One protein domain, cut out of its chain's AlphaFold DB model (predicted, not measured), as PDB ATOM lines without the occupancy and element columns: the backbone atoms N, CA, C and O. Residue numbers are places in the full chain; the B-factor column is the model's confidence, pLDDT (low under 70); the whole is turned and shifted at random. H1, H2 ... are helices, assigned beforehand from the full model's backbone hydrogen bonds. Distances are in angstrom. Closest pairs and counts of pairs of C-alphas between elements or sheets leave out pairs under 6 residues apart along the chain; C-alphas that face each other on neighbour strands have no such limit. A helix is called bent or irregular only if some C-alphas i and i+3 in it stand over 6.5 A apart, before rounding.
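Overview. This is residues 175 to 296 of the 328 residues of an uncharacterized protein of Candidatus Marinimicrobia bacterium (UniProt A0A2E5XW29). H3, H4 and H5 form an up-and-down bundle; H1 crosses H4, and bent H2 arches to H4's last residues. All helix, the uncut printed part has 122 residues with six named helices. It is flat, 44 by 41 by 20 A, and only just compact, close to loose, with radius of gyration of the C-alphas 16.4 A.

Arrangement. H1, residues 175 to 196, touches H4, 254 to 271, with 176 to 184 alone; C-alphas 180 and 260 are closest, 4.6 A apart. H2, residues 203 to 227, one helix by hydrogen bonds, is bent: C-alphas 216 and 219 are 7.2 A apart. H3, 234 to 250, touches H5, 273 to 288; C-alphas 247 and 284 are closest, 4.8 A apart. H3, H4 and H5 have every O i to N i+4 pair within hydrogen-bond range, H1 14 of 18.

Along the chain. H1, 31.4 A long, begins at (29.493, 122.534, 34.089); H6, residues 291 to 294, ends at (16.318, 144.007, 24.076).

Size, cuts and confidence. C-alphas 197 and 295 are farthest apart, 45.8 A.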
ATOM      1  N   LEU A 175      29.766 123.745  34.861       92.00
ATOM      2  CA  LEU A 175      29.493 122.534  34.089       92.00
ATOM      3  C   LEU A 175      28.006 122.408  33.701       92.00
ATOM      4  O   LEU A 175      27.708 121.867  32.638       92.00
ATOM      5  N   ILE A 176      27.078 122.981  34.483       91.94
ATOM      6  CA  ILE A 176      25.638 123.009  34.164       91.94
ATOM      7  C   ILE A 176      25.381 123.697  32.811       91.94
ATOM      8  O   ILE A 176      24.557 123.226  32.026       91.94
ATOM      9  N   LEU A 177      26.126 124.763  32.494       91.00
ATOM     10  CA  LEU A 177      26.017 125.472  31.212       91.00
ATOM     11  C   LEU A 177      26.414 124.574  30.031       91.00
ATOM     12  O   LEU A 177      25.805 124.637  28.963       91.00
ATOM     13  N   CYS A 178      27.415 123.716  30.232       90.50
ATOM     14  CA  CYS A 178      27.883 122.758  29.232       90.50
ATOM     15  C   CYS A 178      26.916 121.579  29.067       90.50
ATOM     16  O   CYS A 178      26.733 121.089  27.952       90.50
ATOM     17  N   LEU A 179      26.283 121.139  30.161       89.94
ATOM     18  CA  LEU A 179      25.379 119.988  30.162       89.94
ATOM     19  C   LEU A 179      24.167 120.189  29.256       89.94
ATOM     20  O   LEU A 179      23.773 119.248  28.578       89.94
ATOM     21  N   GLY A 180      23.602 121.399  29.180       88.62
ATOM     22  CA  GLY A 180      22.475 121.669  28.280       88.62
ATOM     23  C   GLY A 180      22.826 121.406  26.812       88.62
ATOM     24  O   GLY A 180      22.103 120.704  26.105       88.62
ATOM     25  N   ARG A 181      24.003 121.875  26.375       89.25
ATOM     26  CA  ARG A 181      24.492 121.637  25.012       89.25
ATOM     27  C   ARG A 181      24.864 120.172  24.790       89.25
ATOM     28  O   ARG A 181      24.572 119.630  23.727       89.25
ATOM     29  N   ALA A 182      25.501 119.535  25.771       87.88
ATOM     30  CA  ALA A 182      25.846 118.117  25.700       87.88
ATOM     31  C   ALA A 182      24.590 117.239  25.580       87.88
ATOM     32  O   ALA A 182      24.564 116.337  24.747       87.88
ATOM     33  N   LEU A 183      23.532 117.547  26.339       90.25
ATOM     34  CA  LEU A 183      22.249 116.851  26.271       90.25
ATOM     35  C   LEU A 183      21.577 117.049  24.910       90.25
ATOM     36  O   LEU A 183      21.098 116.085  24.326       90.25
ATOM     37  N   GLN A 184      21.595 118.266  24.362       91.69
ATOM     38  CA  GLN A 184      21.075 118.529  23.018       91.69
ATOM     39  C   GLN A 184      21.812 117.701  21.952       91.69
ATOM     40  O   GLN A 184      21.175 117.091  21.095       91.69
ATOM     41  N   LEU A 185      23.148 117.644  22.012       89.00
ATOM     42  CA  LEU A 185      23.947 116.813  21.104       89.00
ATOM     43  C   LEU A 185      23.631 115.324  21.286       89.00
ATOM     44  O   LEU A 185      23.443 114.625  20.297       89.00
ATOM     45  N   LEU A 186      23.518 114.855  22.531       89.81
ATOM     46  CA  LEU A 186      23.152 113.476  22.837       89.81
ATOM     47  C   LEU A 186      21.775 113.122  22.264       89.81
ATOM     48  O   LEU A 186      21.644 112.101  21.600       89.81
ATOM     49  N   LEU A 187      20.761 113.966  22.465       92.06
ATOM     50  CA  LEU A 187      19.405 113.736  21.959       92.06
ATOM     51  C   LEU A 187      19.362 113.696  20.426       92.06
ATOM     52  O   LEU A 187      18.715 112.817  19.860       92.06
ATOM     53  N   ASN A 188      20.103 114.580  19.754       90.00
ATOM     54  CA  ASN A 188      20.206 114.586  18.292       90.00
ATOM     55  C   ASN A 188      20.879 113.318  17.740       90.00
ATOM     56  O   ASN A 188      20.555 112.875  16.640       90.00
ATOM     57  N   GLU A 189      21.816 112.734  18.487       89.62
ATOM     58  CA  GLU A 189      22.491 111.486  18.120       89.62
ATOM     59  C   GLU A 189      21.660 110.242  18.485       89.62
ATOM     60  O   GLU A 189      21.693 109.247  17.762       89.62
ATOM     61  N   LEU A 190      20.875 110.301  19.567       90.56
ATOM     62  CA  LEU A 190      19.959 109.235  19.984       90.56
ATOM     63  C   LEU A 190      18.707 109.155  19.107       90.56
ATOM     64  O   LEU A 190      18.152 108.071  18.953       90.56
ATOM     65  N   GLN A 191      18.257 110.262  18.515       92.94
ATOM     66  CA  GLN A 191      17.048 110.273  17.692       92.94
ATOM     67  C   GLN A 191      17.146 109.306  16.483       92.94
ATOM     68  O   GLN A 191      16.252 108.473  16.332       92.94
ATOM     69  N   PRO A 192      18.210 109.304  15.652       91.50
ATOM     70  CA  PRO A 192      18.393 108.292  14.607       91.50
ATOM     71  C   PRO A 192      18.500 106.865  15.150       91.50
ATOM     72  O   PRO A 192      17.969 105.945  14.536       91.50
ATOM     73  N   LEU A 193      19.144 106.671  16.303       90.88
ATOM     74  CA  LEU A 193      19.267 105.349  16.917       90.88
ATOM     75  C   LEU A 193      17.896 104.799  17.336       90.88
ATOM     76  O   LEU A 193      17.591 103.646  17.058       90.88
ATOM     77  N   LEU A 194      17.056 105.628  17.961       92.25
ATOM     78  CA  LEU A 194      15.733 105.234  18.452       92.25
ATOM     79  C   LEU A 194      14.731 104.972  17.320       92.25
ATOM     80  O   LEU A 194      13.927 104.053  17.430       92.25
ATOM     81  N   PHE A 195      14.766 105.767  16.245       94.00
ATOM     82  CA  PHE A 195      13.774 105.668  15.164       94.00
ATOM     83  C   PHE A 195      14.243 104.867  13.943       94.00
ATOM     84  O   PHE A 195      13.406 104.360  13.202       94.00
ATOM     85  N   LYS A 196      15.556 104.761  13.707       93.50
ATOM     86  CA  LYS A 196      16.134 104.074  12.535       93.50
ATOM     87  C   LYS A 196      17.088 102.934  12.892       93.50
ATOM     88  O   LYS A 196      17.544 102.250  11.985       93.50
ATOM     89  N   PHE A 197      17.415 102.739  14.174       90.62
ATOM     90  CA  PHE A 197      18.431 101.779  14.630       90.62
ATOM     91  C   PHE A 197      19.823 101.994  14.002       90.62
ATOM     92  O   PHE A 197      20.653 101.089  13.965       90.62
ATOM     93  N   GLU A 198      20.113 103.216  13.539       91.88
ATOM     94  CA  GLU A 198      21.411 103.579  12.969       91.88
ATOM     95  C   GLU A 198      22.375 104.018  14.078       91.88
ATOM     96  O   GLU A 198      22.203 105.066  14.705       91.88
ATOM     97  N   PHE A 199      23.422 103.227  14.315       89.81
ATOM     98  CA  PHE A 199      24.423 103.535  15.332       89.81
ATOM     99  C   PHE A 199      25.530 104.446  14.785       89.81
ATOM    100  O   PHE A 199      26.306 104.063  13.906       89.81
ATOM    101  N   ARG A 200      25.642 105.661  15.333       89.69
ATOM    102  CA  ARG A 200      26.700 106.615  14.972       89.69
ATOM    103  C   ARG A 200      27.941 106.428  15.847       89.69
ATOM    104  O   ARG A 200      27.844 106.358  17.068       89.69
ATOM    105  N   ARG A 201      29.137 106.428  15.239       87.25
ATOM    106  CA  ARG A 201      30.423 106.283  15.963       87.25
ATOM    107  C   ARG A 201      30.683 107.400  16.985       87.25
ATOM    108  O   ARG A 201      31.387 107.168  17.958       87.25
ATOM    109  N   SER A 202      30.100 108.581  16.799       84.06
ATOM    110  CA  SER A 202      30.120 109.699  17.758       84.06
ATOM    111  C   SER A 202      29.575 109.312  19.136       84.06
ATOM    112  O   SER A 202      30.123 109.752  20.147       84.06
ATOM    113  N   LEU A 203      28.554 108.449  19.206       85.44
ATOM    114  CA  LEU A 203      27.969 107.997  20.476       85.44
ATOM    115  C   LEU A 203      28.973 107.224  21.343       85.44
ATOM    116  O   LEU A 203      28.922 107.342  22.568       85.44
ATOM    117  N   LEU A 204      29.926 106.511  20.727       84.44
ATOM    118  CA  LEU A 204      30.988 105.793  21.447       84.44
ATOM    119  C   LEU A 204      31.927 106.731  22.205       84.44
ATOM    120  O   LEU A 204      32.550 106.297  23.163       84.44
ATOM    121  N   LEU A 205      32.038 107.996  21.796       83.00
ATOM    122  CA  LEU A 205      32.862 108.988  22.491       83.00
ATOM    123  C   LEU A 205      32.049 109.786  23.517       83.00
ATOM    124  O   LEU A 205      32.551 110.087  24.599       83.00
ATOM    125  N   VAL A 206      30.791 110.107  23.204       83.06
ATOM    126  CA  VAL A 206      29.937 110.936  24.072       83.06
ATOM    127  C   VAL A 206      29.519 110.190  25.344       83.06
ATOM    128  O   VAL A 206      29.577 110.768  26.429       83.06
ATOM    129  N   LEU A 207      29.129 108.914  25.240       84.44
ATOM    130  CA  LEU A 207      28.630 108.148  26.389       84.44
ATOM    131  C   LEU A 207      29.699 107.916  27.474       84.44
ATOM    132  O   LEU A 207      29.404 108.202  28.637       84.44
ATOM    133  N   PRO A 208      30.941 107.488  27.159       85.19
ATOM    134  CA  PRO A 208      31.984 107.354  28.175       85.19
ATOM    135  C   PRO A 208      32.369 108.692  28.803       85.19
ATOM    136  O   PRO A 208      32.565 108.754  30.013       85.19
ATOM    137  N   ALA A 209      32.432 109.773  28.016       80.69
ATOM    138  CA  ALA A 209      32.741 111.102  28.541       80.69
ATOM    139  C   ALA A 209      31.685 111.576  29.556       80.69
ATOM    140  O   ALA A 209      32.036 112.081  30.624       80.69
ATOM    141  N   LEU A 210      30.398 111.359  29.261       83.00
ATOM    142  CA  LEU A 210      29.307 111.620  30.204       83.00
ATOM    143  C   LEU A 210      29.384 110.710  31.434       83.00
ATOM    144  O   LEU A 210      29.224 111.197  32.550       83.00
ATOM    145  N   GLY A 211      29.670 109.417  31.250       85.31
ATOM    146  CA  GLY A 211      29.819 108.458  32.347       85.31
ATOM    147  C   GLY A 211      30.934 108.842  33.322       85.31
ATOM    148  O   GLY A 211      30.706 108.884  34.529       85.31
ATOM    149  N   ILE A 212      32.110 109.212  32.803       81.56
ATOM    150  CA  ILE A 212      33.237 109.709  33.608       81.56
ATOM    151  C   ILE A 212      32.853 111.011  34.316       81.56
ATOM    152  O   ILE A 212      33.107 111.157  35.511       81.56
ATOM    153  N   GLY A 213      32.198 111.938  33.610       80.88
ATOM    154  CA  GLY A 213      31.716 113.187  34.197       80.88
ATOM    155  C   GLY A 213      30.779 112.948  35.382       80.88
ATOM    156  O   GLY A 213      31.003 113.488  36.460       80.88
ATOM    157  N   LEU A 214      29.770 112.089  35.223       81.88
ATOM    158  CA  LEU A 214      28.840 111.742  36.302       81.88
ATOM    159  C   LEU A 214      29.544 111.034  37.467       81.88
ATOM    160  O   LEU A 214      29.270 111.354  38.623       81.88
ATOM    161  N   PHE A 215      30.489 110.136  37.175       83.06
ATOM    162  CA  PHE A 215      31.260 109.419  38.191       83.06
ATOM    163  C   PHE A 215      32.097 110.359  39.070       83.06
ATOM    164  O   PHE A 215      32.147 110.178  40.285       83.06
ATOM    165  N   VAL A 216      32.719 111.389  38.487       80.00
ATOM    166  CA  VAL A 216      33.509 112.377  39.243       80.00
ATOM    167  C   VAL A 216      32.620 113.228  40.154       80.00
ATOM    168  O   VAL A 216      33.017 113.573  41.264       80.00
ATOM    169  N   ILE A 217      31.408 113.565  39.709       78.44
ATOM    170  CA  ILE A 217      30.541 114.508  40.426       78.44
ATOM    171  C   ILE A 217      29.693 113.789  41.495       78.44
ATOM    172  O   ILE A 217      29.257 114.433  42.451       78.44
ATOM    173  N   GLN A 218      29.502 112.466  41.402       82.62
ATOM    174  CA  GLN A 218      28.576 111.715  42.263       82.62
ATOM    175  C   GLN A 218      28.773 111.987  43.763       82.62
ATOM    176  O   GLN A 218      27.810 112.296  44.458       82.62
ATOM    177  N   THR A 219      30.010 111.963  44.266       78.44
ATOM    178  CA  THR A 219      30.299 112.112  45.702       78.44
ATOM    179  C   THR A 219      29.931 113.507  46.202       78.44
ATOM    180  O   THR A 219      29.293 113.655  47.243       78.44
ATOM    181  N   THR A 220      30.256 114.535  45.415       79.25
ATOM    182  CA  THR A 220      29.905 115.926  45.726       79.25
ATOM    183  C   THR A 220      28.405 116.195  45.605       79.25
ATOM    184  O   THR A 220      27.863 116.982  46.381       79.25
ATOM    185  N   LEU A 221      27.721 115.532  44.664       79.75
ATOM    186  CA  LEU A 221      26.273 115.644  44.497       79.75
ATOM    187  C   LEU A 221      25.528 114.989  45.648       79.75
ATOM    188  O   LEU A 221      24.648 115.632  46.201       79.75
ATOM    189  N   PHE A 222      25.884 113.767  46.049       84.06
ATOM    190  CA  PHE A 222      25.203 113.088  47.154       84.06
ATOM    191  C   PHE A 222      25.310 113.879  48.460       84.06
ATOM    192  O   PHE A 222      24.298 114.072  49.131       84.06
ATOM    193  N   GLY A 223      26.492 114.426  48.771       82.75
ATOM    194  CA  GLY A 223      26.668 115.284  49.945       82.75
ATOM    195  C   GLY A 223      25.772 116.528  49.913       82.75
ATOM    196  O   GLY A 223      25.160 116.876  50.918       82.75
ATOM    197  N   LYS A 224      25.629 117.166  48.744       77.81
ATOM    198  CA  LYS A 224      24.736 118.321  48.577       77.81
ATOM    199  C   LYS A 224      23.261 117.937  48.603       77.81
ATOM    200  O   LYS A 224      22.484 118.606  49.260       77.81
ATOM    201  N   ILE A 225      22.865 116.868  47.926       81.56
ATOM    202  CA  ILE A 225      21.470 116.416  47.877       81.56
ATOM    203  C   ILE A 225      20.944 116.137  49.285       81.56
ATOM    204  O   ILE A 225      19.811 116.511  49.569       81.56
ATOM    205  N   LEU A 226      21.772 115.526  50.141       84.69
ATOM    206  CA  LEU A 226      21.442 115.276  51.544       84.69
ATOM    207  C   LEU A 226      21.401 116.573  52.363       84.69
ATOM    208  O   LEU A 226      20.460 116.768  53.120       84.69
ATOM    209  N   ALA A 227      22.365 117.483  52.177       81.06
ATOM    210  CA  ALA A 227      22.402 118.759  52.903       81.06
ATOM    211  C   ALA A 227      21.278 119.736  52.503       81.06
ATOM    212  O   ALA A 227      20.808 120.500  53.333       81.06
ATOM    213  N   TYR A 228      20.843 119.710  51.240       74.06
ATOM    214  CA  TYR A 228      19.782 120.559  50.686       74.06
ATOM    215  C   TYR A 228      18.458 119.798  50.518       74.06
ATOM    216  O   TYR A 228      17.641 120.168  49.675       74.06
ATOM    217  N   GLY A 229      18.257 118.680  51.219       75.06
ATOM    218  CA  GLY A 229      17.009 117.915  51.146       75.06
ATOM    219  C   GLY A 229      15.814 118.705  51.684       75.06
ATOM    220  O   GLY A 229      14.765 118.731  51.042       75.06
ATOM    221  N   ASP A 230      16.022 119.407  52.799       76.62
ATOM    222  CA  ASP A 230      14.942 120.000  53.595       76.62
ATOM    223  C   ASP A 230      14.590 121.440  53.178       76.62
ATOM    224  O   ASP A 230      13.429 121.840  53.248       76.62
ATOM    225  N   ASP A 231      15.549 122.194  52.631       72.00
ATOM    226  CA  ASP A 231      15.372 123.608  52.253       72.00
ATOM    227  C   ASP A 231      14.890 123.816  50.805       72.00
ATOM    228  O   ASP A 231      15.007 124.905  50.234       72.00
ATOM    229  N   ARG A 232      14.350 122.781  50.149       73.69
ATOM    230  CA  ARG A 232      13.902 122.897  48.751       73.69
ATOM    231  C   ARG A 232      12.622 123.703  48.661       73.69
ATOM    232  O   ARG A 232      11.516 123.182  48.805       73.69
ATOM    233  N   THR A 233      12.764 124.983  48.346       83.75
ATOM    234  CA  THR A 233      11.603 125.850  48.201       83.75
ATOM    235  C   THR A 233      10.935 125.642  46.839       83.75
ATOM    236  O   THR A 233      11.563 125.723  45.783       83.75
ATOM    237  N   LEU A 234       9.613 125.434  46.833       90.25
ATOM    238  CA  LEU A 234       8.804 125.469  45.602       90.25
ATOM    239  C   LEU A 234       8.986 126.794  44.835       90.25
ATOM    240  O   LEU A 234       8.840 126.842  43.611       90.25
ATOM    241  N   PHE A 235       9.359 127.860  45.547       92.25
ATOM    242  CA  PHE A 235       9.674 129.165  44.979       92.25
ATOM    243  C   PHE A 235      10.852 129.132  44.004       92.25
ATOM    244  O   PHE A 235      10.819 129.857  43.008       92.25
ATOM    245  N   ASP A 236      11.855 128.282  44.221       93.75
ATOM    246  CA  ASP A 236      12.998 128.186  43.312       93.75
ATOM    247  C   ASP A 236      12.608 127.618  41.949       93.75
ATOM    248  O   ASP A 236      13.004 128.160  40.915       93.75
ATOM    249  N   PHE A 237      11.770 126.581  41.939       95.44
ATOM    250  CA  PHE A 237      11.210 126.022  40.710       95.44
ATOM    251  C   PHE A 237      10.271 127.006  40.018       95.44
ATOM    252  O   PHE A 237      10.289 127.107  38.792       95.44
ATOM    253  N   LEU A 238       9.488 127.769  40.785       96.38
ATOM    254  CA  LEU A 238       8.595 128.789  40.241       96.38
ATOM    255  C   LEU A 238       9.378 129.915  39.549       96.38
ATOM    256  O   LEU A 238       9.027 130.297  38.432       96.38
ATOM    257  N   ARG A 239      10.472 130.402  40.153       96.19
ATOM    258  CA  ARG A 239      11.368 131.395  39.527       96.19
ATOM    259  C   ARG A 239      11.939 130.873  38.207       96.19
ATOM    260  O   ARG A 239      11.841 131.563  37.191       96.19
ATOM    261  N   MET A 240      12.463 129.644  38.199       97.69
ATOM    262  CA  MET A 240      12.952 128.996  36.977       97.69
ATOM    263  C   MET A 240      11.843 128.838  35.925       97.69
ATOM    264  O   MET A 240      12.069 129.097  34.745       97.69
ATOM    265  N   GLY A 241      10.629 128.476  36.351       98.00
ATOM    266  CA  GLY A 241       9.445 128.362  35.500       98.00
ATOM    267  C   GLY A 241       9.079 129.667  34.805       98.00
ATOM    268  O   GLY A 241       8.827 129.668  33.602       98.00
ATOM    269  N   ILE A 242       9.129 130.793  35.517       97.94
ATOM    270  CA  ILE A 242       8.890 132.114  34.920       97.94
ATOM    271  C   ILE A 242       9.939 132.412  33.839       97.94
ATOM    272  O   ILE A 242       9.576 132.808  32.730       97.94
ATOM    273  N   PHE A 243      11.227 132.181  34.115       98.31
ATOM    274  CA  PHE A 243      12.288 132.385  33.119       98.31
ATOM    275  C   PHE A 243      12.123 131.475  31.901       98.31
ATOM    276  O   PHE A 243      12.297 131.931  30.772       98.31
ATOM    277  N   PHE A 244      11.734 130.218  32.117       98.50
ATOM    278  CA  PHE A 244      11.452 129.268  31.046       98.50
ATOM    279  C   PHE A 244      10.320 129.755  30.137       98.50
ATOM    280  O   PHE A 244      10.487 129.777  28.919       98.50
ATOM    281  N   LEU A 245       9.194 130.192  30.707       98.44
ATOM    282  CA  LEU A 245       8.045 130.670  29.934       98.44
ATOM    283  C   LEU A 245       8.386 131.918  29.111       98.44
ATOM    284  O   LEU A 245       8.027 131.997  27.935       98.44
ATOM    285  N   ILE A 246       9.125 132.865  29.700       98.19
ATOM    286  CA  ILE A 246       9.595 134.060  28.990       98.19
ATOM    287  C   ILE A 246      10.538 133.656  27.844       98.19
ATOM    288  O   ILE A 246      10.349 134.093  26.708       98.19
ATOM    289  N   ALA A 247      11.520 132.789  28.103       98.12
ATOM    290  CA  ALA A 247      12.458 132.325  27.082       98.12
ATOM    291  C   ALA A 247      11.751 131.588  25.932       98.12
ATOM    292  O   ALA A 247      12.035 131.846  24.763       98.12
ATOM    293  N   LEU A 248      10.788 130.719  26.256       98.31
ATOM    294  CA  LEU A 248      10.000 129.957  25.285       98.31
ATOM    295  C   LEU A 248       9.149 130.861  24.383       98.31
ATOM    296  O   LEU A 248       8.909 130.522  23.225       98.31
ATOM    297  N   TYR A 249       8.707 132.012  24.897       98.12
ATOM    298  CA  TYR A 249       7.963 132.997  24.118       98.12
ATOM    299  C   TYR A 249       8.838 133.704  23.069       98.12
ATOM    300  O   TYR A 249       8.387 133.928  21.947       98.12
ATOM    301  N   TYR A 250      10.088 134.045  23.407       97.69
ATOM    302  CA  TYR A 250      10.980 134.807  22.517       97.69
ATOM    303  C   TYR A 250      11.888 133.946  21.627       97.69
ATOM    304  O   TYR A 250      12.427 134.447  20.637       97.69
ATOM    305  N   THR A 251      12.078 132.668  21.957       97.12
ATOM    306  CA  THR A 251      12.957 131.776  21.194       97.12
ATOM    307  C   THR A 251      12.396 131.425  19.813       97.12
ATOM    308  O   THR A 251      11.188 131.287  19.613       97.12
ATOM    309  N   LYS A 252      13.298 131.223  18.848       96.38
ATOM    310  CA  LYS A 252      12.949 130.655  17.537       96.38
ATOM    311  C   LYS A 252      12.889 129.129  17.582       96.38
ATOM    312  O   LYS A 252      12.044 128.541  16.916       96.38
ATOM    313  N   ASP A 253      13.764 128.507  18.372       96.38
ATOM    314  CA  ASP A 253      13.837 127.056  18.537       96.38
ATOM    315  C   ASP A 253      13.324 126.665  19.931       96.38
ATOM    316  O   ASP A 253      14.015 126.753  20.955       96.38
ATOM    317  N   LYS A 254      12.054 126.255  19.961       96.94
ATOM    318  CA  LYS A 254      11.374 125.845  21.192       96.94
ATOM    319  C   LYS A 254      11.978 124.569  21.770       96.94
ATOM    320  O   LYS A 254      12.096 124.476  22.987       96.94
ATOM    321  N   MET A 255      12.384 123.620  20.924       95.69
ATOM    322  CA  MET A 255      12.928 122.338  21.380       95.69
ATOM    323  C   MET A 255      14.277 122.529  22.052       95.69
ATOM    324  O   MET A 255      14.489 122.020  23.150       95.69
ATOM    325  N   GLU A 256      15.157 123.323  21.443       95.50
ATOM    326  CA  GLU A 256      16.434 123.685  22.054       95.50
ATOM    327  C   GLU A 256      16.226 124.321  23.438       95.50
ATOM    328  O   GLU A 256      16.843 123.910  24.421       95.50
ATOM    329  N   THR A 257      15.294 125.269  23.534       96.88
ATOM    330  CA  THR A 257      14.994 125.980  24.785       96.88
ATOM    331  C   THR A 257      14.459 125.035  25.865       96.88
ATOM    332  O   THR A 257      14.913 125.091  27.008       96.88
ATOM    333  N   VAL A 258      13.544 124.126  25.511       97.62
ATOM    334  CA  VAL A 258      13.022 123.093  26.423       97.62
ATOM    335  C   VAL A 258      14.146 122.199  26.938       97.62
ATOM    336  O   VAL A 258      14.203 121.936  28.138       97.62
ATOM    337  N   ILE A 259      15.076 121.781  26.076       96.00
ATOM    338  CA  ILE A 259      16.211 120.939  26.476       96.00
ATOM    339  C   ILE A 259      17.097 121.680  27.484       96.00
ATOM    340  O   ILE A 259      17.360 121.142  28.559       96.00
ATOM    341  N   TYR A 260      17.500 122.926  27.204       96.19
ATOM    342  CA  TYR A 260      18.316 123.704  28.145       96.19
ATOM    343  C   TYR A 260      17.626 123.884  29.500       96.19
ATOM    344  O   TYR A 260      18.234 123.609  30.536       96.19
ATOM    345  N   PHE A 261      16.356 124.297  29.513       97.69
ATOM    346  CA  PHE A 261      15.631 124.495  30.768       97.69
ATOM    347  C   PHE A 261      15.342 123.183  31.501       97.69
ATOM    348  O   PHE A 261      15.378 123.179  32.727       97.69
ATOM    349  N   SER A 262      15.152 122.057  30.804       96.56
ATOM    350  CA  SER A 262      15.014 120.744  31.452       96.56
ATOM    351  C   SER A 262      16.265 120.368  32.256       96.56
ATOM    352  O   SER A 262      16.158 119.972  33.418       96.56
ATOM    353  N   THR A 263      17.457 120.613  31.698       95.00
ATOM    354  CA  THR A 263      18.730 120.435  32.409       95.00
ATOM    355  C   THR A 263      18.827 121.364  33.617       95.00
ATOM    356  O   THR A 263      19.314 120.958  34.671       95.00
ATOM    357  N   LEU A 264      18.340 122.603  33.502       96.38
ATOM    358  CA  LEU A 264      18.340 123.557  34.612       96.38
ATOM    359  C   LEU A 264      17.363 123.172  35.724       96.38
ATOM    360  O   LEU A 264      17.732 123.281  36.885       96.38
ATOM    361  N   PHE A 265      16.165 122.678  35.408       96.56
ATOM    362  CA  PHE A 265      15.234 122.161  36.417       96.56
ATOM    363  C   PHE A 265      15.835 120.983  37.185       96.56
ATOM    364  O   PHE A 265      15.754 120.937  38.413       96.56
ATOM    365  N   MET A 266      16.503 120.068  36.477       93.50
ATOM    366  CA  MET A 266      17.248 118.983  37.112       93.50
ATOM    367  C   MET A 266      18.377 119.532  37.997       93.50
ATOM    368  O   MET A 266      18.566 119.068  39.118       93.50
ATOM    369  N   ALA A 267      19.094 120.562  37.547       93.25
ATOM    370  CA  ALA A 267      20.144 121.192  38.340       93.25
ATOM    371  C   ALA A 267      19.606 121.921  39.587       93.25
ATOM    372  O   ALA A 267      20.234 121.816  40.638       93.25
ATOM    373  N   VAL A 268      18.450 122.595  39.508       93.81
ATOM    374  CA  VAL A 268      17.768 123.194  40.674       93.81
ATOM    375  C   VAL A 268      17.470 122.111  41.709       93.81
ATOM    376  O   VAL A 268      17.777 122.286  42.883       93.81
ATOM    377  N   TYR A 269      16.948 120.963  41.266       90.62
ATOM    378  CA  TYR A 269      16.649 119.832  42.145       90.62
ATOM    379  C   TYR A 269      17.897 119.241  42.824       90.62
ATOM    380  O   TYR A 269      17.836 118.850  43.987       90.62
ATOM    381  N   LEU A 270      19.024 119.158  42.108       87.94
ATOM    382  CA  LEU A 270      20.242 118.498  42.598       87.94
ATOM    383  C   LEU A 270      21.168 119.416  43.406       87.94
ATOM    384  O   LEU A 270      21.846 118.952  44.321       87.94
ATOM    385  N   VAL A 271      21.264 120.694  43.029       86.62
ATOM    386  CA  VAL A 271      22.309 121.620  43.505       86.62
ATOM    387  C   VAL A 271      21.734 122.796  44.304       86.62
ATOM    388  O   VAL A 271      22.492 123.455  45.016       86.62
ATOM    389  N   GLY A 272      20.425 123.046  44.211       89.62
ATOM    390  CA  GLY A 272      19.735 124.165  44.855       89.62
ATOM    391  C   GLY A 272      19.370 125.296  43.887       89.62
ATOM    392  O   GLY A 272      19.897 125.397  42.776       89.62
ATOM    393  N   GLY A 273      18.441 126.153  44.316       89.19
ATOM    394  CA  GLY A 273      17.799 127.150  43.463       89.19
ATOM    395  C   GLY A 273      18.611 128.407  43.179       89.19
ATOM    396  O   GLY A 273      18.722 128.790  42.021       89.19
ATOM    397  N   ASP A 274      19.202 129.052  44.186       90.81
ATOM    398  CA  ASP A 274      19.691 130.437  44.056       90.81
ATOM    399  C   ASP A 274      20.692 130.654  42.906       90.81
ATOM    400  O   ASP A 274      20.490 131.497  42.027       90.81
ATOM    401  N   ARG A 275      21.769 129.858  42.865       93.38
ATOM    402  CA  ARG A 275      22.816 129.990  41.833       93.38
ATOM    403  C   ARG A 275      22.356 129.467  40.473       93.38
ATOM    404  O   ARG A 275      22.735 130.014  39.439       93.38
ATOM    405  N   VAL A 276      21.518 128.431  40.458       95.31
ATOM    406  CA  VAL A 276      20.994 127.861  39.210       95.31
ATOM    407  C   VAL A 276      19.954 128.798  38.588       95.31
ATOM    408  O   VAL A 276      19.943 128.963  37.373       95.31
ATOM    409  N   ASN A 277      19.157 129.500  39.394       97.00
ATOM    410  CA  ASN A 277      18.220 130.531  38.950       97.00
ATOM    411  C   ASN A 277      18.935 131.728  38.313       97.00
ATOM    412  O   ASN A 277      18.457 132.250  37.306       97.00
ATOM    413  N   MET A 278      20.103 132.123  38.832       96.88
ATOM    414  CA  MET A 278      20.967 133.108  38.171       96.88
ATOM    415  C   MET A 278      21.376 132.630  36.770       96.88
ATOM    416  O   MET A 278      21.227 133.368  35.797       96.88
ATOM    417  N   ILE A 279      21.830 131.380  36.645       96.62
ATOM    418  CA  ILE A 279      22.169 130.773  35.349       96.62
ATOM    419  C   ILE A 279      20.943 130.716  34.417       96.62
ATOM    420  O   ILE A 279      21.042 131.077  33.244       96.62
ATOM    421  N   GLY A 280      19.782 130.299  34.922       97.62
ATOM    422  CA  GLY A 280      18.545 130.223  34.143       97.62
ATOM    423  C   GLY A 280      18.082 131.581  33.634       97.62
ATOM    424  O   GLY A 280      17.673 131.704  32.479       97.62
ATOM    425  N   TYR A 281      18.251 132.629  34.438       98.00
ATOM    426  CA  TYR A 281      18.020 133.989  33.977       98.00
ATOM    427  C   TYR A 281      19.001 134.399  32.873       98.00
ATOM    428  O   TYR A 281      18.572 134.967  31.871       98.00
ATOM    429  N   MET A 282      20.288 134.045  32.970       96.81
ATOM    430  CA  MET A 282      21.252 134.302  31.891       96.81
ATOM    431  C   MET A 282      20.863 133.614  30.570       96.81
ATOM    432  O   MET A 282      21.000 134.216  29.504       96.81
ATOM    433  N   PHE A 283      20.324 132.391  30.619       96.75
ATOM    434  CA  PHE A 283      19.753 131.737  29.434       96.75
ATOM    435  C   PHE A 283      18.488 132.436  28.932       96.75
ATOM    436  O   PHE A 283      18.325 132.615  27.728       96.75
ATOM    437  N   CYS A 284      17.611 132.892  29.827       98.06
ATOM    438  CA  CYS A 284      16.454 133.698  29.442       98.06
ATOM    439  C   CYS A 284      16.886 134.962  28.682       98.06
ATOM    440  O   CYS A 284      16.355 135.248  27.608       98.06
ATOM    441  N   LEU A 285      17.900 135.680  29.179       97.19
ATOM    442  CA  LEU A 285      18.477 136.846  28.507       97.19
ATOM    443  C   LEU A 285      19.018 136.507  27.118       97.19
ATOM    444  O   LEU A 285      18.786 137.267  26.180       97.19
ATOM    445  N   TYR A 286      19.702 135.371  26.968       96.69
ATOM    446  CA  TYR A 286      20.241 134.930  25.680       96.69
ATOM    447  C   TYR A 286      19.162 134.862  24.586       96.69
ATOM    448  O   TYR A 286      19.413 135.286  23.458       96.69
ATOM    449  N   TYR A 287      17.951 134.408  24.923       97.31
ATOM    450  CA  TYR A 287      16.826 134.364  23.982       97.31
ATOM    451  C   TYR A 287      16.081 135.701  23.857       97.31
ATOM    452  O   TYR A 287      15.624 136.048  22.769       97.31
ATOM    453  N   CYS A 288      15.968 136.475  24.940       97.38
ATOM    454  CA  CYS A 288      15.195 137.721  24.949       97.38
ATOM    455  C   CYS A 288      15.937 138.897  24.300       97.38
ATOM    456  O   CYS A 288      15.335 139.691  23.580       97.38
ATOM    457  N   LEU A 289      17.237 139.043  24.558       97.12
ATOM    458  CA  LEU A 289      18.018 140.218  24.158       97.12
ATOM    459  C   LEU A 289      18.102 140.438  22.637       97.12
ATOM    460  O   LEU A 289      17.969 141.587  22.211       97.12
ATOM    461  N   PRO A 290      18.252 139.402  21.787       96.81
ATOM    462  CA  PRO A 290      18.247 139.593  20.337       96.81
ATOM    463  C   PRO A 290      16.915 140.133  19.789       96.81
ATOM    464  O   PRO A 290      16.874 140.684  18.688       96.81
ATOM    465  N   TYR A 291      15.808 139.987  20.528       97.25
ATOM    466  CA  TYR A 291      14.497 140.460  20.096       97.25
ATOM    467  C   TYR A 291      14.364 141.979  20.289       97.25
ATOM    468  O   TYR A 291      14.399 142.478  21.415       97.25
ATOM    469  N   ARG A 292      14.186 142.714  19.178       95.62
ATOM    470  CA  ARG A 292      14.017 144.186  19.128       95.62
ATOM    471  C   ARG A 292      15.091 144.962  19.911       95.62
ATOM    472  O   ARG A 292      14.795 145.952  20.574       95.62
ATOM    473  N   GLY A 293      16.341 144.493  19.856       95.38
ATOM    474  CA  GLY A 293      17.460 145.123  20.566       95.38
ATOM    475  C   GLY A 293      17.281 145.142  22.088       95.38
ATOM    476  O   GLY A 293      17.743 146.070  22.744       95.38
ATOM    477  N   GLY A 294      16.570 144.156  22.644       96.31
ATOM    478  CA  GLY A 294      16.318 144.007  24.076       96.31
ATOM    479  C   GLY A 294      15.091 144.756  24.601       96.31
ATOM    480  O   GLY A 294      14.693 144.518  25.738       96.31
ATOM    481  N   PHE A 295      14.440 145.609  23.798       96.62
ATOM    482  CA  PHE A 295      13.189 146.269  24.189       96.62
ATOM    483  C   PHE A 295      12.000 145.325  24.031       96.62
ATOM    484  O   PHE A 295      11.287 145.323  23.023       96.62
ATOM    485  N   ASN A 296      11.786 144.497  25.046       96.81
ATOM    486  CA  ASN A 296      10.656 143.588  25.103       96.81
ATOM    487  C   ASN A 296      10.060 143.509  26.510       96.81
ATOM    488  O   ASN A 296      10.693 143.880  27.497       96.81
TER     489      ASN A 296